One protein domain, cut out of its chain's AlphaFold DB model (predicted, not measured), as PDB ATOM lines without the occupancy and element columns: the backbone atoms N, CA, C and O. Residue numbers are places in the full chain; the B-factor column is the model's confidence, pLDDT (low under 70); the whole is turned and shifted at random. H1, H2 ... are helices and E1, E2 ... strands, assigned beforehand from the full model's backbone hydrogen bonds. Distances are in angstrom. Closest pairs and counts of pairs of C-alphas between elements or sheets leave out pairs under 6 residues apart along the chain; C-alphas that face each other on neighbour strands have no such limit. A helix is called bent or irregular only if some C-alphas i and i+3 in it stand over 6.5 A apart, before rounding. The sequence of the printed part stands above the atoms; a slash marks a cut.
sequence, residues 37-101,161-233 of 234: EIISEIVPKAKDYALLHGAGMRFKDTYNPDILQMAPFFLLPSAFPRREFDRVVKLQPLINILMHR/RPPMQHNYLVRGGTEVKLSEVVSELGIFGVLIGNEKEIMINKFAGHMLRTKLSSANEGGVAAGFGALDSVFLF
ATOM      1  N   GLU A  37      25.797  49.082   2.007       96.75
ATOM      2  CA  GLU A  37      26.085  49.908   3.180       96.75
ATOM      3  C   GLU A  37      26.614  49.057   4.338       96.75
ATOM      4  O   GLU A  37      27.595  49.426   4.985       96.75
ATOM      5  N   ILE A  38      26.010  47.883   4.557       96.25
ATOM      6  CA  ILE A  38      26.433  46.951   5.605       96.25
ATOM      7  C   ILE A  38      27.812  46.392   5.267       96.25
ATOM      8  O   ILE A  38      28.692  46.400   6.125       96.25
ATOM      9  N   ILE A  39      28.029  45.944   4.026       95.62
ATOM     10  CA  ILE A  39      29.327  45.409   3.579       95.62
ATOM     11  C   ILE A  39      30.431  46.452   3.791       95.62
ATOM     12  O   ILE A  39      31.481  46.137   4.359       95.62
ATOM     13  N   SER A  40      30.176  47.699   3.388       95.38
ATOM     14  CA  SER A  40      31.117  48.815   3.529       95.38
ATOM     15  C   SER A  40      31.453  49.124   4.989       95.38
ATOM     16  O   SER A  40      32.576  49.531   5.290       95.38
ATOM     17  N   GLU A  41      30.511  48.895   5.906       96.88
ATOM     18  CA  GLU A  41      30.713  49.091   7.339       96.88
ATOM     19  C   GLU A  41      31.482  47.933   8.002       96.88
ATOM     20  O   GLU A  41      32.405  48.166   8.790       96.88
ATOM     21  N   ILE A  42      31.107  46.680   7.719       96.75
ATOM     22  CA  ILE A  42      31.620  45.512   8.453       96.75
ATOM     23  C   ILE A  42      32.953  45.007   7.916       96.75
ATOM     24  O   ILE A  42      33.757  44.491   8.691       96.75
ATOM     25  N   VAL A  43      33.221  45.158   6.613       96.44
ATOM     26  CA  VAL A  43      34.450  44.640   6.003       96.44
ATOM     27  C   VAL A  43      35.691  45.261   6.650       96.44
ATOM     28  O   VAL A  43      36.523  44.483   7.108       96.44
ATOM     29  N   PRO A  44      35.846  46.597   6.770       95.38
ATOM     30  CA  PRO A  44      37.011  47.187   7.437       95.38
ATOM     31  C   PRO A  44      37.199  46.669   8.868       95.38
ATOM     32  O   PRO A  44      38.288  46.219   9.217       95.38
ATOM     33  N   LYS A  45      36.112  46.604   9.651       96.88
ATOM     34  CA  LYS A  45      36.127  46.085  11.029       96.88
ATOM     35  C   LYS A  45      36.590  44.627  11.087       96.88
ATOM     36  O   LYS A  45      37.361  44.260  11.971       96.88
ATOM     37  N   ALA A  46      36.148  43.798  10.143       96.31
ATOM     38  CA  ALA A  46      36.555  42.399  10.055       96.31
ATOM     39  C   ALA A  46      38.040  42.252   9.683       96.31
ATOM     40  O   ALA A  46      38.723  41.391  10.239       96.31
ATOM     41  N   LYS A  47      38.563  43.106   8.788       95.06
ATOM     42  CA  LYS A  47      39.998  43.134   8.446       95.06
ATOM     43  C   LYS A  47      40.848  43.464   9.674       95.06
ATOM     44  O   LYS A  47      41.826  42.766   9.946       95.06
ATOM     45  N   ASP A  48      40.444  44.482  10.430       94.94
ATOM     46  CA  ASP A  48      41.130  44.894  11.657       94.94
ATOM     47  C   ASP A  48      41.073  43.788  12.715       94.94
ATOM     48  O   ASP A  48      42.094  43.434  13.306       94.94
ATOM     49  N   TYR A  49      39.900  43.175  12.906       95.56
ATOM     50  CA  TYR A  49      39.729  42.054  13.827       95.56
ATOM     51  C   TYR A  49      40.657  40.886  13.477       95.56
ATOM     52  O   TYR A  49      41.342  40.371  14.361       95.56
ATOM     53  N   ALA A  50      40.729  40.496  12.200       94.62
ATOM     54  CA  ALA A  50      41.597  39.414  11.743       94.62
ATOM     55  C   ALA A  50      43.072  39.682  12.091       94.62
ATOM     56  O   ALA A  50      43.739  38.822  12.667       94.62
ATOM     57  N   LEU A  51      43.571  40.891  11.816       93.25
ATOM     58  CA  LEU A  51      44.949  41.275  12.137       93.25
ATOM     59  C   LEU A  51      45.218  41.293  13.646       93.25
ATOM     60  O   LEU A  51      46.230  40.749  14.089       93.25
ATOM     61  N   LEU A  52      44.302  41.857  14.439       95.25
ATOM     62  CA  LEU A  52      44.432  41.927  15.900       95.25
ATOM     63  C   LEU A  52      44.439  40.544  16.570       95.25
ATOM     64  O   LEU A  52      45.031  40.389  17.634       95.25
ATOM     65  N   HIS A  53      43.827  39.538  15.941       94.75
ATOM     66  CA  HIS A  53      43.802  38.154  16.428       94.75
ATOM     67  C   HIS A  53      44.874  37.268  15.774       94.75
ATOM     68  O   HIS A  53      44.853  36.049  15.933       94.75
ATOM     69  N   GLY A  54      45.823  37.861  15.042       93.25
ATOM     70  CA  GLY A  54      46.945  37.137  14.444       93.25
ATOM     71  C   GLY A  54      46.587  36.312  13.206       93.25
ATOM     72  O   GLY A  54      47.418  35.529  12.746       93.25
ATOM     73  N   ALA A  55      45.399  36.496  12.620       92.50
ATOM     74  CA  ALA A  55      45.027  35.919  11.329       92.50
ATOM     75  C   ALA A  55      45.684  36.713  10.187       92.50
ATOM     76  O   ALA A  55      45.025  37.341   9.358       92.50
ATOM     77  N   GLY A  56      47.015  36.708  10.171       91.62
ATOM     78  CA  GLY A  56      47.837  37.401   9.193       91.62
ATOM     79  C   GLY A  56      48.811  36.471   8.479       91.62
ATOM     80  O   GLY A  56      49.163  35.397   8.959       91.62
ATOM     81  N   MET A  57      49.256  36.900   7.308       90.12
ATOM     82  CA  MET A  57      50.266  36.233   6.500       90.12
ATOM     83  C   MET A  57      51.164  37.262   5.818       90.12
ATOM     84  O   MET A  57      50.824  38.441   5.710       90.12
ATOM     85  N   ARG A  58      52.328  36.826   5.339       87.94
ATOM     86  CA  ARG A  58      53.218  37.678   4.544       87.94
ATOM     87  C   ARG A  58      52.837  37.633   3.070       87.94
ATOM     88  O   ARG A  58      52.206  36.682   2.607       87.94
ATOM     89  N   PHE A  59      53.237  38.664   2.335       82.00
ATOM     90  CA  PHE A  59      53.139  38.659   0.882       82.00
ATOM     91  C   PHE A  59      54.048  37.581   0.297       82.00
ATOM     92  O   PHE A  59      55.202  37.447   0.704       82.00
ATOM     93  N   LYS A  60      53.518  36.837  -0.675       75.31
ATOM     94  CA  LYS A  60      54.274  35.816  -1.404       75.31
ATOM     95  C   LYS A  60      55.336  36.451  -2.304       75.31
ATOM     96  O   LYS A  60      56.484  36.026  -2.283       75.31
ATOM     97  N   ASP A  61      54.956  37.503  -3.027       81.00
ATOM     98  CA  ASP A  61      55.786  38.090  -4.088       81.00
ATOM     99  C   ASP A  61      56.676  39.245  -3.599       81.00
ATOM    100  O   ASP A  61      57.547  39.727  -4.318       81.00
ATOM    101  N   THR A  62      56.469  39.731  -2.373       82.81
ATOM    102  CA  THR A  62      57.228  40.861  -1.812       82.81
ATOM    103  C   THR A  62      57.450  40.643  -0.324       82.81
ATOM    104  O   THR A  62      56.733  41.173   0.523       82.81
ATOM    105  N   TYR A  63      58.438  39.809   0.005       86.25
ATOM    106  CA  TYR A  63      58.777  39.539   1.395       86.25
ATOM    107  C   TYR A  63      59.277  40.811   2.089       86.25
ATOM    108  O   TYR A  63      60.245  41.436   1.659       86.25
ATOM    109  N   ASN A  64      58.638  41.155   3.203       88.12
ATOM    110  CA  ASN A  64      59.098  42.185   4.119       88.12
ATOM    111  C   ASN A  64      58.847  41.694   5.558       88.12
ATOM    112  O   ASN A  64      57.709  41.319   5.865       88.12
ATOM    113  N   PRO A  65      59.873  41.651   6.431       89.12
ATOM    114  CA  PRO A  65      59.732  41.170   7.805       89.12
ATOM    115  C   PRO A  65      58.828  42.062   8.672       89.12
ATOM    116  O   PRO A  65      58.188  41.557   9.597       89.12
ATOM    117  N   ASP A  66      58.681  43.334   8.321       91.44
ATOM    118  CA  ASP A  66      57.947  44.338   9.096       91.44
ATOM    119  C   ASP A  66      56.505  44.535   8.604       91.44
ATOM    120  O   ASP A  66      55.731  45.272   9.212       91.44
ATOM    121  N   ILE A  67      56.113  43.864   7.513       88.56
ATOM    122  CA  ILE A  67      54.771  43.971   6.933       88.56
ATOM    123  C   ILE A  67      54.038  42.634   7.043       88.56
ATOM    124  O   ILE A  67      54.499  41.597   6.554       88.56
ATOM    125  N   LEU A  68      52.853  42.687   7.648       89.00
ATOM    126  CA  LEU A  68      51.885  41.600   7.695       89.00
ATOM    127  C   LEU A  68      50.594  42.068   7.019       89.00
ATOM    128  O   LEU A  68      50.139  43.185   7.250       89.00
ATOM    129  N   GLN A  69      49.999  41.213   6.198       89.19
ATOM    130  CA  GLN A  69      48.647  41.413   5.681       89.19
ATOM    131  C   GLN A  69      47.697  40.422   6.344       89.19
ATOM    132  O   GLN A  69      48.131  39.384   6.835       89.19
ATOM    133  N   MET A  70      46.397  40.702   6.339       92.50
ATOM    134  CA  MET A  70      45.417  39.722   6.808       92.50
ATOM    135  C   MET A  70      45.454  38.471   5.920       92.50
ATOM    136  O   MET A  70      45.585  38.565   4.694       92.50
ATOM    137  N   ALA A  71      45.311  37.298   6.527       92.69
ATOM    138  CA  ALA A  71      45.024  36.087   5.777       92.69
ATOM    139  C   ALA A  71      43.641  36.229   5.113       92.69
ATOM    140  O   ALA A  71      42.742  36.802   5.729       92.69
ATOM    141  N   PRO A  72      43.433  35.742   3.877       94.06
ATOM    142  CA  PRO A  72      42.109  35.743   3.269       94.06
ATOM    143  C   PRO A  72      41.110  34.970   4.133       94.06
ATOM    144  O   PRO A  72      41.415  33.858   4.576       94.06
ATOM    145  N   PHE A  73      39.915  35.525   4.319       95.38
ATOM    146  CA  PHE A  73      38.831  34.883   5.063       95.38
ATOM    147  C   PHE A  73      37.467  35.141   4.417       95.38
ATOM    148  O   PHE A  73      37.318  36.055   3.604       95.38
ATOM    149  N   PHE A  74      36.473  34.332   4.769       95.38
ATOM    150  CA  PHE A  74      35.078  34.564   4.409       95.38
ATOM    151  C   PHE A  74      34.350  35.361   5.488       95.38
ATOM    152  O   PHE A  74      34.533  35.127   6.679       95.38
ATOM    153  N   LEU A  75      33.556  36.343   5.057       95.38
ATOM    154  CA  LEU A  75      32.927  37.319   5.949       95.38
ATOM    155  C   LEU A  75      31.855  36.703   6.854       95.38
ATOM    156  O   LEU A  75      31.666  37.158   7.979       95.38
ATOM    157  N   LEU A  76      31.135  35.706   6.341       95.62
ATOM    158  CA  LEU A  76      30.042  35.036   7.035       95.62
ATOM    159  C   LEU A  76      30.449  33.608   7.388       95.62
ATOM    160  O   LEU A  76      31.238  33.017   6.653       95.62
ATOM    161  N   PRO A  77      29.911  33.025   8.467       95.38
ATOM    162  CA  PRO A  77      30.143  31.621   8.751       95.38
ATOM    163  C   PRO A  77      29.437  30.744   7.713       95.38
ATOM    164  O   PRO A  77      28.288  30.998   7.343       95.38
ATOM    165  N   SER A  78      30.104  29.681   7.279       94.56
ATOM    166  CA  SER A  78      29.536  28.710   6.344       94.56
ATOM    167  C   SER A  78      28.747  27.626   7.079       94.56
ATOM    168  O   SER A  78      29.165  27.104   8.120       94.56
ATOM    169  N   ALA A  79      27.580  27.287   6.539       94.38
ATOM    170  CA  ALA A  79      26.639  26.360   7.151       94.38
ATOM    171  C   ALA A  79      27.166  24.920   7.115       94.38
ATOM    172  O   ALA A  79      27.683  24.451   6.100       94.38
ATOM    173  N   PHE A  80      27.011  24.179   8.206       94.06
ATOM    174  CA  PHE A  80      27.407  22.778   8.265       94.06
ATOM    175  C   PHE A  80      26.455  21.982   9.171       94.06
ATOM    176  O   PHE A  80      26.145  22.446  10.269       94.06
ATOM    177  N   PRO A  81      25.991  20.783   8.769       93.56
ATOM    178  CA  PRO A  81      25.074  20.003   9.597       93.56
ATOM    179  C   PRO A  81      25.728  19.588  10.922       93.56
ATOM    180  O   PRO A  81      26.737  18.870  10.917       93.56
ATOM    181  N   ARG A  82      25.133  19.960  12.065       95.25
ATOM    182  CA  ARG A  82      25.660  19.630  13.403       95.25
ATOM    183  C   ARG A  82      25.875  18.137  13.573       95.25
ATOM    184  O   ARG A  82      26.932  17.707  14.027       95.25
ATOM    185  N   ARG A  83      24.895  17.335  13.147       95.88
ATOM    186  CA  ARG A  83      24.957  15.875  13.263       95.88
ATOM    187  C   ARG A  83      26.198  15.293  12.587       95.88
ATOM    188  O   ARG A  83      26.833  14.398  13.140       95.88
ATOM    189  N   GLU A  84      26.540  15.789  11.399       94.25
ATOM    190  CA  GLU A  84      27.710  15.306  10.666       94.25
ATOM    191  C   GLU A  84      29.010  15.854  11.266       94.25
ATOM    192  O   GLU A  84      29.992  15.117  11.334       94.25
ATOM    193  N   PHE A  85      29.005  17.089  11.783       95.75
ATOM    194  CA  PHE A  85      30.147  17.670  12.496       95.75
ATOM    195  C   PHE A  85      30.504  16.834  13.730       95.75
ATOM    196  O   PHE A  85      31.633  16.364  13.875       95.75
ATOM    197  N   ASP A  86      29.518  16.558  14.580       96.69
ATOM    198  CA  ASP A  86      29.710  15.760  15.790       96.69
ATOM    199  C   ASP A  86      30.154  14.333  15.458       96.69
ATOM    200  O   ASP A  86      30.954  13.732  16.181       96.69
ATOM    201  N   ARG A  87      29.652  13.780  14.347       95.94
ATOM    202  CA  ARG A  87      30.048  12.456  13.870       95.94
ATOM    203  C   ARG A  87      31.527  12.415  13.496       95.94
ATOM    204  O   ARG A  87      32.212  11.489  13.925       95.94
ATOM    205  N   VAL A  88      32.033  13.394  12.742       94.62
ATOM    206  CA  VAL A  88      33.457  13.420  12.360       94.62
ATOM    207  C   VAL A  88      34.372  13.745  13.542       94.62
ATOM    208  O   VAL A  88      35.442  13.152  13.659       94.62
ATOM    209  N   VAL A  89      33.931  14.585  14.485       96.31
ATOM    210  CA  VAL A  89      34.662  14.844  15.740       96.31
ATOM    211  C   VAL A  89      34.824  13.558  16.552       96.31
ATOM    212  O   VAL A  89      35.928  13.240  16.996       96.31
ATOM    213  N   LYS A  90      33.748  12.774  16.702       96.62
ATOM    214  CA  LYS A  90      33.782  11.472  17.394       96.62
ATOM    215  C   LYS A  90      34.604  10.424  16.644       96.62
ATOM    216  O   LYS A  90      35.158   9.527  17.274       96.62
ATOM    217  N   LEU A  91      34.689  10.527  15.318       96.00
ATOM    218  CA  LEU A  91      35.472   9.622  14.479       96.00
ATOM    219  C   LEU A  91      36.985   9.874  14.598       96.00
ATOM    220  O   LEU A  91      37.766   8.932  14.466       96.00
ATOM    221  N   GLN A  92      37.417  11.109  14.880       96.88
ATOM    222  CA  GLN A  92      38.834  11.485  14.841       96.88
ATOM    223  C   GLN A  92      39.763  10.600  15.697       96.88
ATOM    224  O   GLN A  92      40.797  10.179  15.178       96.88
ATOM    225  N   PRO A  93      39.446  10.246  16.959       97.00
ATOM    226  CA  PRO A  93      40.312   9.365  17.744       97.00
ATOM    227  C   PRO A  93      40.465   7.960  17.143       97.00
ATOM    228  O   PRO A  93      41.497   7.320  17.343       97.00
ATOM    229  N   LEU A  94      39.469   7.477  16.392       96.75
ATOM    230  CA  LEU A  94      39.547   6.196  15.684       96.75
ATOM    231  C   LEU A  94      40.457   6.303  14.458       96.75
ATOM    232  O   LEU A  94      41.277   5.415  14.240       96.75
ATOM    233  N   ILE A  95      40.370   7.409  13.709       95.75
ATOM    234  CA  ILE A  95      41.292   7.698  12.598       95.75
ATOM    235  C   ILE A  95      42.728   7.800  13.107       95.75
ATOM    236  O   ILE A  95      43.624   7.226  12.499       95.75
ATOM    237  N   ASN A  96      42.953   8.448  14.252       96.00
ATOM    238  CA  ASN A  96      44.277   8.509  14.867       96.00
ATOM    239  C   ASN A  96      44.842   7.104  15.135       96.00
ATOM    240  O   ASN A  96      45.984   6.828  14.776       96.00
ATOM    241  N   ILE A  97      44.046   6.206  15.733       96.25
ATOM    242  CA  ILE A  97      44.462   4.819  16.010       96.25
ATOM    243  C   ILE A  97      44.731   4.065  14.710       96.25
ATOM    244  O   ILE A  97      45.721   3.344  14.625       96.25
ATOM    245  N   LEU A  98      43.864   4.222  13.708       95.00
ATOM    246  CA  LEU A  98      44.041   3.600  12.401       95.00
ATOM    247  C   LEU A  98      45.373   4.025  11.776       95.00
ATOM    248  O   LEU A  98      46.181   3.168  11.432       95.00
ATOM    249  N   MET A  99      45.629   5.334  11.703       93.50
ATOM    250  CA  MET A  99      46.878   5.883  11.172       93.50
ATOM    251  C   MET A  99      48.091   5.419  11.981       93.50
ATOM    252  O   MET A  99      49.107   5.058  11.399       93.50
ATOM    253  N   HIS A 100      47.982   5.375  13.312       93.50
ATOM    254  CA  HIS A 100      49.046   4.886  14.186       93.50
ATOM    255  C   HIS A 100      49.368   3.405  13.943       93.50
ATOM    256  O   HIS A 100      50.540   3.055  13.854       93.50
ATOM    257  N   ARG A 101      48.355   2.542  13.799       93.25
ATOM    258  CA  ARG A 101      48.554   1.114  13.507       93.25
ATOM    259  C   ARG A 101      49.144   0.899  12.119       93.25
ATOM    260  O   ARG A 101      50.113   0.164  12.002       93.25
ATOM    261  N   ARG A 161      31.177  15.492  -4.366       80.38
ATOM    262  CA  ARG A 161      30.356  16.642  -4.775       80.38
ATOM    263  C   ARG A 161      29.737  17.284  -3.528       80.38
ATOM    264  O   ARG A 161      28.677  16.826  -3.094       80.38
ATOM    265  N   PRO A 162      30.406  18.268  -2.902       83.38
ATOM    266  CA  PRO A 162      29.889  18.926  -1.711       83.38
ATOM    267  C   PRO A 162      28.709  19.838  -2.060       83.38
ATOM    268  O   PRO A 162      28.584  20.276  -3.207       83.38
ATOM    269  N   PRO A 163      27.848  20.139  -1.077       88.25
ATOM    270  CA  PRO A 163      26.828  21.148  -1.264       88.25
ATOM    271  C   PRO A 163      27.460  22.532  -1.453       88.25
ATOM    272  O   PRO A 163      28.489  22.848  -0.853       88.25
ATOM    273  N   MET A 164      26.822  23.350  -2.282       91.56
ATOM    274  CA  MET A 164      27.248  24.720  -2.556       91.56
ATOM    275  C   MET A 164      26.671  25.695  -1.535       91.56
ATOM    276  O   MET A 164      25.629  25.443  -0.931       91.56
ATOM    277  N   GLN A 165      27.361  26.815  -1.349       92.94
ATOM    278  CA  GLN A 165      26.952  27.918  -0.484       92.94
ATOM    279  C   GLN A 165      27.286  29.251  -1.143       92.94
ATOM    280  O   GLN A 165      27.955  29.290  -2.174       92.94
ATOM    281  N   HIS A 166      26.841  30.344  -0.531       94.69
ATOM    282  CA  HIS A 166      27.161  31.696  -0.968       94.69
ATOM    283  C   HIS A 166      27.817  32.468   0.167       94.69
ATOM    284  O   HIS A 166      27.349  32.419   1.303       94.69
ATOM    285  N   ASN A 167      28.906  33.171  -0.133       95.25
ATOM    286  CA  ASN A 167      29.642  33.931   0.871       95.25
ATOM    287  C   ASN A 167      30.470  35.055   0.222       95.25
ATOM    288  O   ASN A 167      30.599  35.125  -1.002       95.25
ATOM    289  N   TYR A 168      31.036  35.934   1.046       95.81
ATOM    290  CA  TYR A 168      31.859  37.066   0.628       95.81
ATOM    291  C   TYR A 168      33.323  36.810   0.971       95.81
ATOM    292  O   TYR A 168      33.692  36.743   2.144       95.81
ATOM    293  N   LEU A 169      34.169  36.693  -0.052       94.81
ATOM    294  CA  LEU A 169      35.612  36.576   0.141       94.81
ATOM    295  C   LEU A 169      36.211  37.944   0.487       94.81
ATOM    296  O   LEU A 169      36.107  38.893  -0.289       94.81
ATOM    297  N   VAL A 170      36.907  38.021   1.619       94.81
ATOM    298  CA  VAL A 170      37.670  39.194   2.043       94.81
ATOM    299  C   VAL A 170      39.155  38.914   1.836       94.81
ATOM    300  O   VAL A 170      39.761  38.070   2.497       94.81
ATOM    301  N   ARG A 171      39.756  39.630   0.882       90.88
ATOM    302  CA  ARG A 171      41.168  39.494   0.501       90.88
ATOM    303  C   ARG A 171      41.786  40.867   0.247       90.88
ATOM    304  O   ARG A 171      41.116  41.784  -0.225       90.88
ATOM    305  N   GLY A 172      43.067  41.020   0.586       85.06
ATOM    306  CA  GLY A 172      43.809  42.259   0.344       85.06
ATOM    307  C   GLY A 172      43.763  42.659  -1.134       85.06
ATOM    308  O   GLY A 172      43.915  41.809  -2.010       85.06
ATOM    309  N   GLY A 173      43.492  43.937  -1.411       84.12
ATOM    310  CA  GLY A 173      43.454  44.483  -2.775       84.12
ATOM    311  C   GLY A 173      42.345  43.937  -3.685       84.12
ATOM    312  O   GLY A 173      42.350  44.241  -4.871       84.12
ATOM    313  N   THR A 174      41.411  43.136  -3.162       87.00
ATOM    314  CA  THR A 174      40.322  42.534  -3.943       87.00
ATOM    315  C   THR A 174      38.980  43.124  -3.521       87.00
ATOM    316  O   THR A 174      38.729  43.334  -2.333       87.00
ATOM    317  N   GLU A 175      38.118  43.389  -4.499       90.38
ATOM    318  CA  GLU A 175      36.732  43.792  -4.265       90.38
ATOM    319  C   GLU A 175      35.947  42.645  -3.613       90.38
ATOM    320  O   GLU A 175      36.061  41.488  -4.022       90.38
ATOM    321  N   VAL A 176      35.149  42.961  -2.594       94.62
ATOM    322  CA  VAL A 176      34.348  41.967  -1.874       94.62
ATOM    323  C   VAL A 176      33.075  41.695  -2.669       94.62
ATOM    324  O   VAL A 176      32.243  42.581  -2.822       94.62
ATOM    325  N   LYS A 177      32.921  40.466  -3.174       93.94
ATOM    326  CA  LYS A 177      31.764  40.048  -3.978       93.94
ATOM    327  C   LYS A 177      31.126  38.792  -3.425       93.94
ATOM    328  O   LYS A 177      31.825  37.885  -2.967       93.94
ATOM    329  N   LEU A 178      29.802  38.732  -3.533       95.12
ATOM    330  CA  LEU A 178      29.064  37.506  -3.281       95.12
ATOM    331  C   LEU A 178      29.485  36.464  -4.316       95.12
ATOM    332  O   LEU A 178      29.449  36.727  -5.516       95.12
ATOM    333  N   SER A 179      29.914  35.303  -3.842       93.50
ATOM    334  CA  SER A 179      30.415  34.231  -4.693       93.50
ATOM    335  C   SER A 179      29.826  32.896  -4.274       93.50
ATOM    336  O   SER A 179      29.556  32.672  -3.093       93.50
ATOM    337  N   GLU A 180      29.682  31.997  -5.242       93.62
ATOM    338  CA  GLU A 180      29.417  30.588  -4.981       93.62
ATOM    339  C   GLU A 180      30.668  29.905  -4.437       93.62
ATOM    340  O   GLU A 180      31.767  30.010  -4.998       93.62
ATOM    341  N   VAL A 181      30.499  29.183  -3.337       93.19
ATOM    342  CA  VAL A 181      31.601  28.622  -2.572       93.19
ATOM    343  C   VAL A 181      31.319  27.208  -2.092       93.19
ATOM    344  O   VAL A 181      30.182  26.739  -2.048       93.19
ATOM    345  N   VAL A 182      32.401  26.530  -1.733       92.06
ATOM    346  CA  VAL A 182      32.423  25.179  -1.187       92.06
ATOM    347  C   VAL A 182      33.326  25.164   0.037       92.06
ATOM    348  O   VAL A 182      34.461  25.641  -0.026       92.06
ATOM    349  N   SER A 183      32.834  24.571   1.122       91.50
ATOM    350  CA  SER A 183      33.560  24.458   2.385       91.50
ATOM    351  C   SER A 183      34.126  23.056   2.606       91.50
ATOM    352  O   SER A 183      33.491  22.041   2.318       91.50
ATOM    353  N   GLU A 184      35.326  23.009   3.168       90.88
ATOM    354  CA  GLU A 184      36.084  21.820   3.528       90.88
ATOM    355  C   GLU A 184      36.360  21.837   5.034       90.88
ATOM    356  O   GLU A 184      37.111  22.676   5.545       90.88
ATOM    357  N   LEU A 185      35.754  20.892   5.752       91.94
ATOM    358  CA  LEU A 185      35.963  20.719   7.185       91.94
ATOM    359  C   LEU A 185      37.206  19.859   7.439       91.94
ATOM    360  O   LEU A 185      37.239  18.680   7.092       91.94
ATOM    361  N   GLY A 186      38.219  20.445   8.073       92.81
ATOM    362  CA  GLY A 186      39.361  19.727   8.628       92.81
ATOM    363  C   GLY A 186      39.164  19.460  10.116       92.81
ATOM    364  O   GLY A 186      38.845  20.380  10.870       92.81
ATOM    365  N   ILE A 187      39.393  18.218  10.542       95.25
ATOM    366  CA  ILE A 187      39.399  17.819  11.950       95.25
ATOM    367  C   ILE A 187      40.830  17.472  12.357       95.25
ATOM    368  O   ILE A 187      41.518  16.720  11.670       95.25
ATOM    369  N   PHE A 188      41.281  18.028  13.478       94.94
ATOM    370  CA  PHE A 188      42.609  17.779  14.020       94.94
ATOM    371  C   PHE A 188      42.529  16.793  15.177       94.94
ATOM    372  O   PHE A 188      41.741  16.953  16.113       94.94
ATOM    373  N   GLY A 189      43.381  15.775  15.122       95.69
ATOM    374  CA  GLY A 189      43.607  14.824  16.201       95.69
ATOM    375  C   GLY A 189      45.042  14.905  16.708       95.69
ATOM    376  O   GLY A 189      45.955  15.246  15.963       95.69
ATOM    377  N   VAL A 190      45.235  14.572  17.982       96.50
ATOM    378  CA  VAL A 190      46.552  14.375  18.590       96.50
ATOM    379  C   VAL A 190      46.631  12.943  19.086       96.50
ATOM    380  O   VAL A 190      45.782  12.517  19.873       96.50
ATOM    381  N   LEU A 191      47.669  12.231  18.651       97.06
ATOM    382  CA  LEU A 191      48.058  10.941  19.200       97.06
ATOM    383  C   LEU A 191      49.538  10.972  19.576       97.06
ATOM    384  O   LEU A 191      50.372  11.349  18.759       97.06
ATOM    385  N   ILE A 192      49.847  10.590  20.812       94.88
ATOM    386  CA  ILE A 192      51.214  10.431  21.317       94.88
ATOM    387  C   ILE A 192      51.318   9.022  21.882       94.88
ATOM    388  O   ILE A 192      50.510   8.624  22.719       94.88
ATOM    389  N   GLY A 193      52.301   8.268  21.413       91.94
ATOM    390  CA  GLY A 193      52.529   6.888  21.806       91.94
ATOM    391  C   GLY A 193      53.749   6.312  21.102       91.94
ATOM    392  O   GLY A 193      54.293   6.930  20.186       91.94
ATOM    393  N   ASN A 194      54.158   5.131  21.539       88.75
ATOM    394  CA  ASN A 194      55.105   4.280  20.827       88.75
ATOM    395  C   ASN A 194      54.349   3.101  20.189       88.75
ATOM    396  O   ASN A 194      53.129   3.025  20.290       88.75
ATOM    397  N   GLU A 195      55.069   2.176  19.561       84.75
ATOM    398  CA  GLU A 195      54.501   0.981  18.920       84.75
ATOM    399  C   GLU A 195      53.581   0.153  19.838       84.75
ATOM    400  O   GLU A 195      52.615  -0.456  19.381       84.75
ATOM    401  N   LYS A 196      53.878   0.114  21.140       88.44
ATOM    402  CA  LYS A 196      53.223  -0.768  22.116       88.44
ATOM    403  C   LYS A 196      52.159  -0.055  22.940       88.44
ATOM    404  O   LYS A 196      51.206  -0.691  23.386       88.44
ATOM    405  N   GLU A 197      52.333   1.240  23.176       94.19
ATOM    406  CA  GLU A 197      51.517   2.006  24.108       94.19
ATOM    407  C   GLU A 197      51.146   3.379  23.546       94.19
ATOM    408  O   GLU A 197      52.002   4.198  23.201       94.19
ATOM    409  N   ILE A 198      49.840   3.652  23.535       96.38
ATOM    410  CA  ILE A 198      49.277   4.967  23.235       96.38
ATOM    411  C   ILE A 198      49.065   5.708  24.557       96.38
ATOM    412  O   ILE A 198      48.239   5.307  25.371       96.38
ATOM    413  N   MET A 199      49.779   6.817  24.741       96.56
ATOM    414  CA  MET A 199      49.704   7.663  25.937       96.56
ATOM    415  C   MET A 199      48.590   8.709  25.835       96.56
ATOM    416  O   MET A 199      47.887   8.988  26.802       96.56
ATOM    417  N   ILE A 200      48.428   9.318  24.657       97.06
ATOM    418  CA  ILE A 200      47.411  10.337  24.385       97.06
ATOM    419  C   ILE A 200      46.741   9.991  23.066       97.06
ATOM    420  O   ILE A 200      47.421   9.726  22.082       97.06
ATOM    421  N   ASN A 201      45.413  10.049  23.028       97.38
ATOM    422  CA  ASN A 201      44.644  10.022  21.792       97.38
ATOM    423  C   ASN A 201      43.371  10.850  21.960       97.38
ATOM    424  O   ASN A 201      42.467  10.459  22.700       97.38
ATOM    425  N   LYS A 202      43.297  12.004  21.297       96.44
ATOM    426  CA  LYS A 202      42.137  12.894  21.399       96.44
ATOM    427  C   LYS A 202      41.918  13.731  20.146       96.44
ATOM    428  O   LYS A 202      42.836  13.977  19.366       96.44
ATOM    429  N   PHE A 203      40.694  14.219  20.002       96.50
ATOM    430  CA  PHE A 203      40.389  15.371  19.158       96.50
ATOM    431  C   PHE A 203      41.053  16.632  19.737       96.50
ATOM    432  O   PHE A 203      41.116  16.802  20.957       96.50
ATOM    433  N   ALA A 204      41.556  17.500  18.863       95.56
ATOM    434  CA  ALA A 204      42.332  18.682  19.232       95.56
ATOM    435  C   ALA A 204      41.835  19.986  18.590       95.56
ATOM    436  O   ALA A 204      42.369  21.047  18.900       95.56
ATOM    437  N   GLY A 205      40.821  19.935  17.727       95.81
ATOM    438  CA  GLY A 205      40.245  21.124  17.108       95.81
ATOM    439  C   GLY A 205      39.759  20.870  15.691       95.81
ATOM    440  O   GLY A 205      39.821  19.755  15.174       95.81
ATOM    441  N   HIS A 206      39.280  21.926  15.050       95.38
ATOM    442  CA  HIS A 206      38.844  21.896  13.662       95.38
ATOM    443  C   HIS A 206      39.243  23.193  12.961       95.38
ATOM    444  O   HIS A 206      39.538  24.195  13.607       95.38
ATOM    445  N   MET A 207      39.240  23.166  11.635       93.06
ATOM    446  CA  MET A 207      39.353  24.356  10.800       93.06
ATOM    447  C   MET A 207      38.445  24.178   9.595       93.06
ATOM    448  O   MET A 207      38.505  23.149   8.919       93.06
ATOM    449  N   LEU A 208      37.635  25.194   9.318       93.12
ATOM    450  CA  LEU A 208      36.899  25.277   8.072       93.12
ATOM    451  C   LEU A 208      37.718  26.100   7.080       93.12
ATOM    452  O   LEU A 208      38.247  27.164   7.405       93.12
ATOM    453  N   ARG A 209      37.857  25.573   5.870       92.75
ATOM    454  CA  ARG A 209      38.407  26.307   4.734       92.75
ATOM    455  C   ARG A 209      37.346  26.354   3.669       92.75
ATOM    456  O   ARG A 209      36.722  25.337   3.399       92.75
ATOM    457  N   THR A 210      37.195  27.496   3.035       91.00
ATOM    458  CA  THR A 210      36.232  27.650   1.953       91.00
ATOM    459  C   THR A 210      36.959  28.130   0.710       91.00
ATOM    460  O   THR A 210      38.023  28.754   0.783       91.00
ATOM    461  N   LYS A 211      36.429  27.772  -0.452       90.94
ATOM    462  CA  LYS A 211      36.969  28.144  -1.758       90.94
ATOM    463  C   LYS A 211      35.837  28.449  -2.719       90.94
ATOM    464  O   LYS A 211      34.707  28.016  -2.503       90.94
ATOM    465  N   LEU A 212      36.152  29.167  -3.792       87.81
ATOM    466  CA  LEU A 212      35.214  29.329  -4.900       87.81
ATOM    467  C   LEU A 212      34.823  27.949  -5.443       87.81
ATOM    468  O   LEU A 212      35.672  27.062  -5.536       87.81
ATOM    469  N   SER A 213      33.561  27.770  -5.828       83.62
ATOM    470  CA  SER A 213      33.061  26.500  -6.384       83.62
ATOM    471  C   SER A 213      33.849  26.037  -7.621       83.62
ATOM    472  O   SER A 213      34.006  24.838  -7.858       83.62
ATOM    473  N   SER A 214      34.403  26.991  -8.373       81.75
ATOM    474  CA  SER A 214      35.248  26.778  -9.550       81.75
ATOM    475  C   SER A 214      36.695  26.375  -9.234       81.75
ATOM    476  O   SER A 214      37.410  25.932 -10.135       81.75
ATOM    477  N   ALA A 215      37.151  26.503  -7.984       79.12
ATOM    478  CA  ALA A 215      38.526  26.200  -7.599       79.12
ATOM    479  C   ALA A 215      38.728  24.698  -7.330       79.12
ATOM    480  O   ALA A 215      38.047  24.085  -6.501       79.12
ATOM    481  N   ASN A 216      39.727  24.106  -7.990       69.69
ATOM    482  CA  ASN A 216      40.107  22.701  -7.789       69.69
ATOM    483  C   ASN A 216      41.207  22.509  -6.730       69.69
ATOM    484  O   ASN A 216      41.549  21.376  -6.408       69.69
ATOM    485  N   GLU A 217      41.702  23.593  -6.131       71.75
ATOM    486  CA  GLU A 217      42.734  23.593  -5.090       71.75
ATOM    487  C   GLU A 217      42.194  24.202  -3.785       71.75
ATOM    488  O   GLU A 217      41.241  24.976  -3.808       71.75
ATOM    489  N   GLY A 218      42.770  23.838  -2.632       60.72
ATOM    490  CA  GLY A 218      42.269  24.244  -1.302       60.72
ATOM    491  C   GLY A 218      43.264  25.033  -0.440       60.72
ATOM    492  O   GLY A 218      42.988  25.329   0.724       60.72
ATOM    493  N   GLY A 219      44.450  25.350  -0.967       71.12
ATOM    494  CA  GLY A 219      45.517  25.987  -0.196       71.12
ATOM    495  C   GLY A 219      45.230  27.458   0.115       71.12
ATOM    496  O   GLY A 219      45.057  28.261  -0.800       71.12
ATOM    497  N   VAL A 220      45.253  27.835   1.401       69.50
ATOM    498  CA  VAL A 220      45.122  29.242   1.833       69.50
ATOM    499  C   VAL A 220      46.358  30.045   1.427       69.50
ATOM    500  O   VAL A 220      46.246  31.067   0.757       69.50
ATOM    501  N   ALA A 221      47.553  29.536   1.741       60.53
ATOM    502  CA  ALA A 221      48.817  30.176   1.367       60.53
ATOM    503  C   ALA A 221      49.061  30.193  -0.155       60.53
ATOM    504  O   ALA A 221      49.731  31.086  -0.666       60.53
ATOM    505  N   ALA A 222      48.489  29.225  -0.877       62.03
ATOM    506  CA  ALA A 222      48.538  29.162  -2.335       62.03
ATOM    507  C   ALA A 222      47.526  30.110  -3.010       62.03
ATOM    508  O   ALA A 222      47.628  30.357  -4.206       62.03
ATOM    509  N   GLY A 223      46.586  30.682  -2.246       71.06
ATOM    510  CA  GLY A 223      45.617  31.668  -2.728       71.06
ATOM    511  C   GLY A 223      44.314  31.085  -3.281       71.06
ATOM    512  O   GLY A 223      43.469  31.856  -3.742       71.06
ATOM    513  N   PHE A 224      44.109  29.769  -3.202       74.19
ATOM    514  CA  PHE A 224      42.919  29.085  -3.731       74.19
ATOM    515  C   PHE A 224      41.800  28.919  -2.697       74.19
ATOM    516  O   PHE A 224      40.625  28.921  -3.058       74.19
ATOM    517  N   GLY A 225      42.159  28.824  -1.415       82.88
ATOM    518  CA  GLY A 225      41.226  28.789  -0.287       82.88
ATOM    519  C   GLY A 225      41.352  30.015   0.617       82.88
ATOM    520  O   GLY A 225      42.298  30.800   0.513       82.88
ATOM    521  N   ALA A 226      40.401  30.172   1.528       91.38
ATOM    522  CA  ALA A 226      40.417  31.180   2.581       91.38
ATOM    523  C   ALA A 226      39.924  30.581   3.905       91.38
ATOM    524  O   ALA A 226      39.244  29.549   3.917       91.38
ATOM    525  N   LEU A 227      40.306  31.216   5.014       93.75
ATOM    526  CA  LEU A 227      39.836  30.848   6.345       93.75
ATOM    527  C   LEU A 227      38.327  31.070   6.449       93.75
ATOM    528  O   LEU A 227      37.789  32.022   5.884       93.75
ATOM    529  N   ASP A 228      37.650  30.198   7.179       94.38
ATOM    530  CA  ASP A 228      36.215  30.301   7.390       94.38
ATOM    531  C   ASP A 228      35.844  29.854   8.809       94.38
ATOM    532  O   ASP A 228      36.602  29.157   9.491       94.38
ATOM    533  N   SER A 229      34.664  30.266   9.250       94.06
ATOM    534  CA  SER A 229      34.044  29.868  10.505       94.06
ATOM    535  C   SER A 229      32.822  28.997  10.233       94.06
ATOM    536  O   SER A 229      32.165  29.113   9.203       94.06
ATOM    537  N   VAL A 230      32.531  28.076  11.148       94.75
ATOM    538  CA  VAL A 230      31.434  27.123  10.977       94.75
ATOM    539  C   VAL A 230      30.165  27.624  11.659       94.75
ATOM    540  O   VAL A 230      30.182  27.986  12.836       94.75
ATOM    541  N   PHE A 231      29.047  27.594  10.938       95.25
ATOM    542  CA  PHE A 231      27.708  27.730  11.500       95.25
ATOM    543  C   PHE A 231      27.038  26.355  11.540       95.25
ATOM    544  O   PHE A 231      26.699  25.785  10.505       95.25
ATOM    545  N   LEU A 232      26.868  25.802  12.743       95.00
ATOM    546  CA  LEU A 232      26.239  24.494  12.924       95.00
ATOM    547  C   LEU A 232      24.720  24.631  13.022       95.00
ATOM    548  O   LEU A 232      24.226  25.217  13.988       95.00
ATOM    549  N   PHE A 233      24.006  24.044  12.063       92.19
ATOM    550  CA  PHE A 233      22.545  23.955  12.063       92.19
ATOM    551  C   PHE A 233      22.073  22.534  12.399       92.19
ATOM    552  O   PHE A 233      22.799  21.563  12.153       92.19
TER     553      PHE A 233
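This is residues 37 to 101 and 161 to 233 of the 234 residues of the protein "Glutathione synthetase" of Penaeus vannamei (UniProt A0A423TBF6). A long, twisted hairpin, E3 and E4, makes an arm with the bent helix H2 over it; away from that arm's tip E2 and E5 join in a curled sheet, which H1 grazes. The short pair E1 and E6 lies where H2 begins. The printed part has 138 residues, two named helices and six named strands in the order H1 E1 H2 E2 E3 E4 E5 E6, class mixed; E2 E3 E4 E5 is a meander, each strand the antiparallel neighbour of the one before, and E1 and E6 are parallel. It is loose, with a radius of gyration of the C-alphas of 17.7 A and spans of 57 by 38 by 27 A.

Find C-alpha 37 at (26.085, 49.908, 3.180); there H1, residues 37 to 52, begins, 23.7 A long and only just irregular, with C-alphas 41 and 44 6.6 A apart. E1 is residues 78 to 81. H2, residues 82 to 101, was assigned as one helix by its hydrogen bonds but is bent, with C-alphas 90 and 93 6.9 A apart; its arms are H2a, 82 to 90, and H2b, 93 to 101. Then come E2, 165 to 170; E3, 178 to 193, 46.0 A, which bends by 51 degrees at residue 181; E4, 198 to 212, 39.8 A; E5, 225 to 228; and E6, 230 to 233, ending at (22.545, 23.955, 12.063).

Look first at the strongly twisted sheet's hairpins, within hydrogen-bond range: N 184 and O 209 of E3 and E4, 2.7 A; N 181 and O 165 of E3 and E2, 2.8 A; N 226 and O 210 of E5 and E4, 2.9 A. H1 only grazes this sheet, with residues 39 to 47. H2a lies over E3 at a height over the sheet of 10.4 A, along the strands; H2b, 8.6 A, runs slantwise to them. H2a and E6 come closest at the C-alphas of Arg 82 and Leu 232, 4.9 A; N 80 of E1 and O 231 of E6 are 2.8 A apart. Every O i to N i+4 pair is within hydrogen-bond range in H2a and H2b, and 10 of 12 in H1.

The C-alphas farthest apart, Glu 37 and Lys 196, are 60.5 A apart. Residues 102 to 160 are not printed, a gap of 30.1 A between C-alphas 101 and 161. The links H1 to E1 and E4 to E5 are long. Confidence is under 70 at residues 216, 218 and 220 to 222.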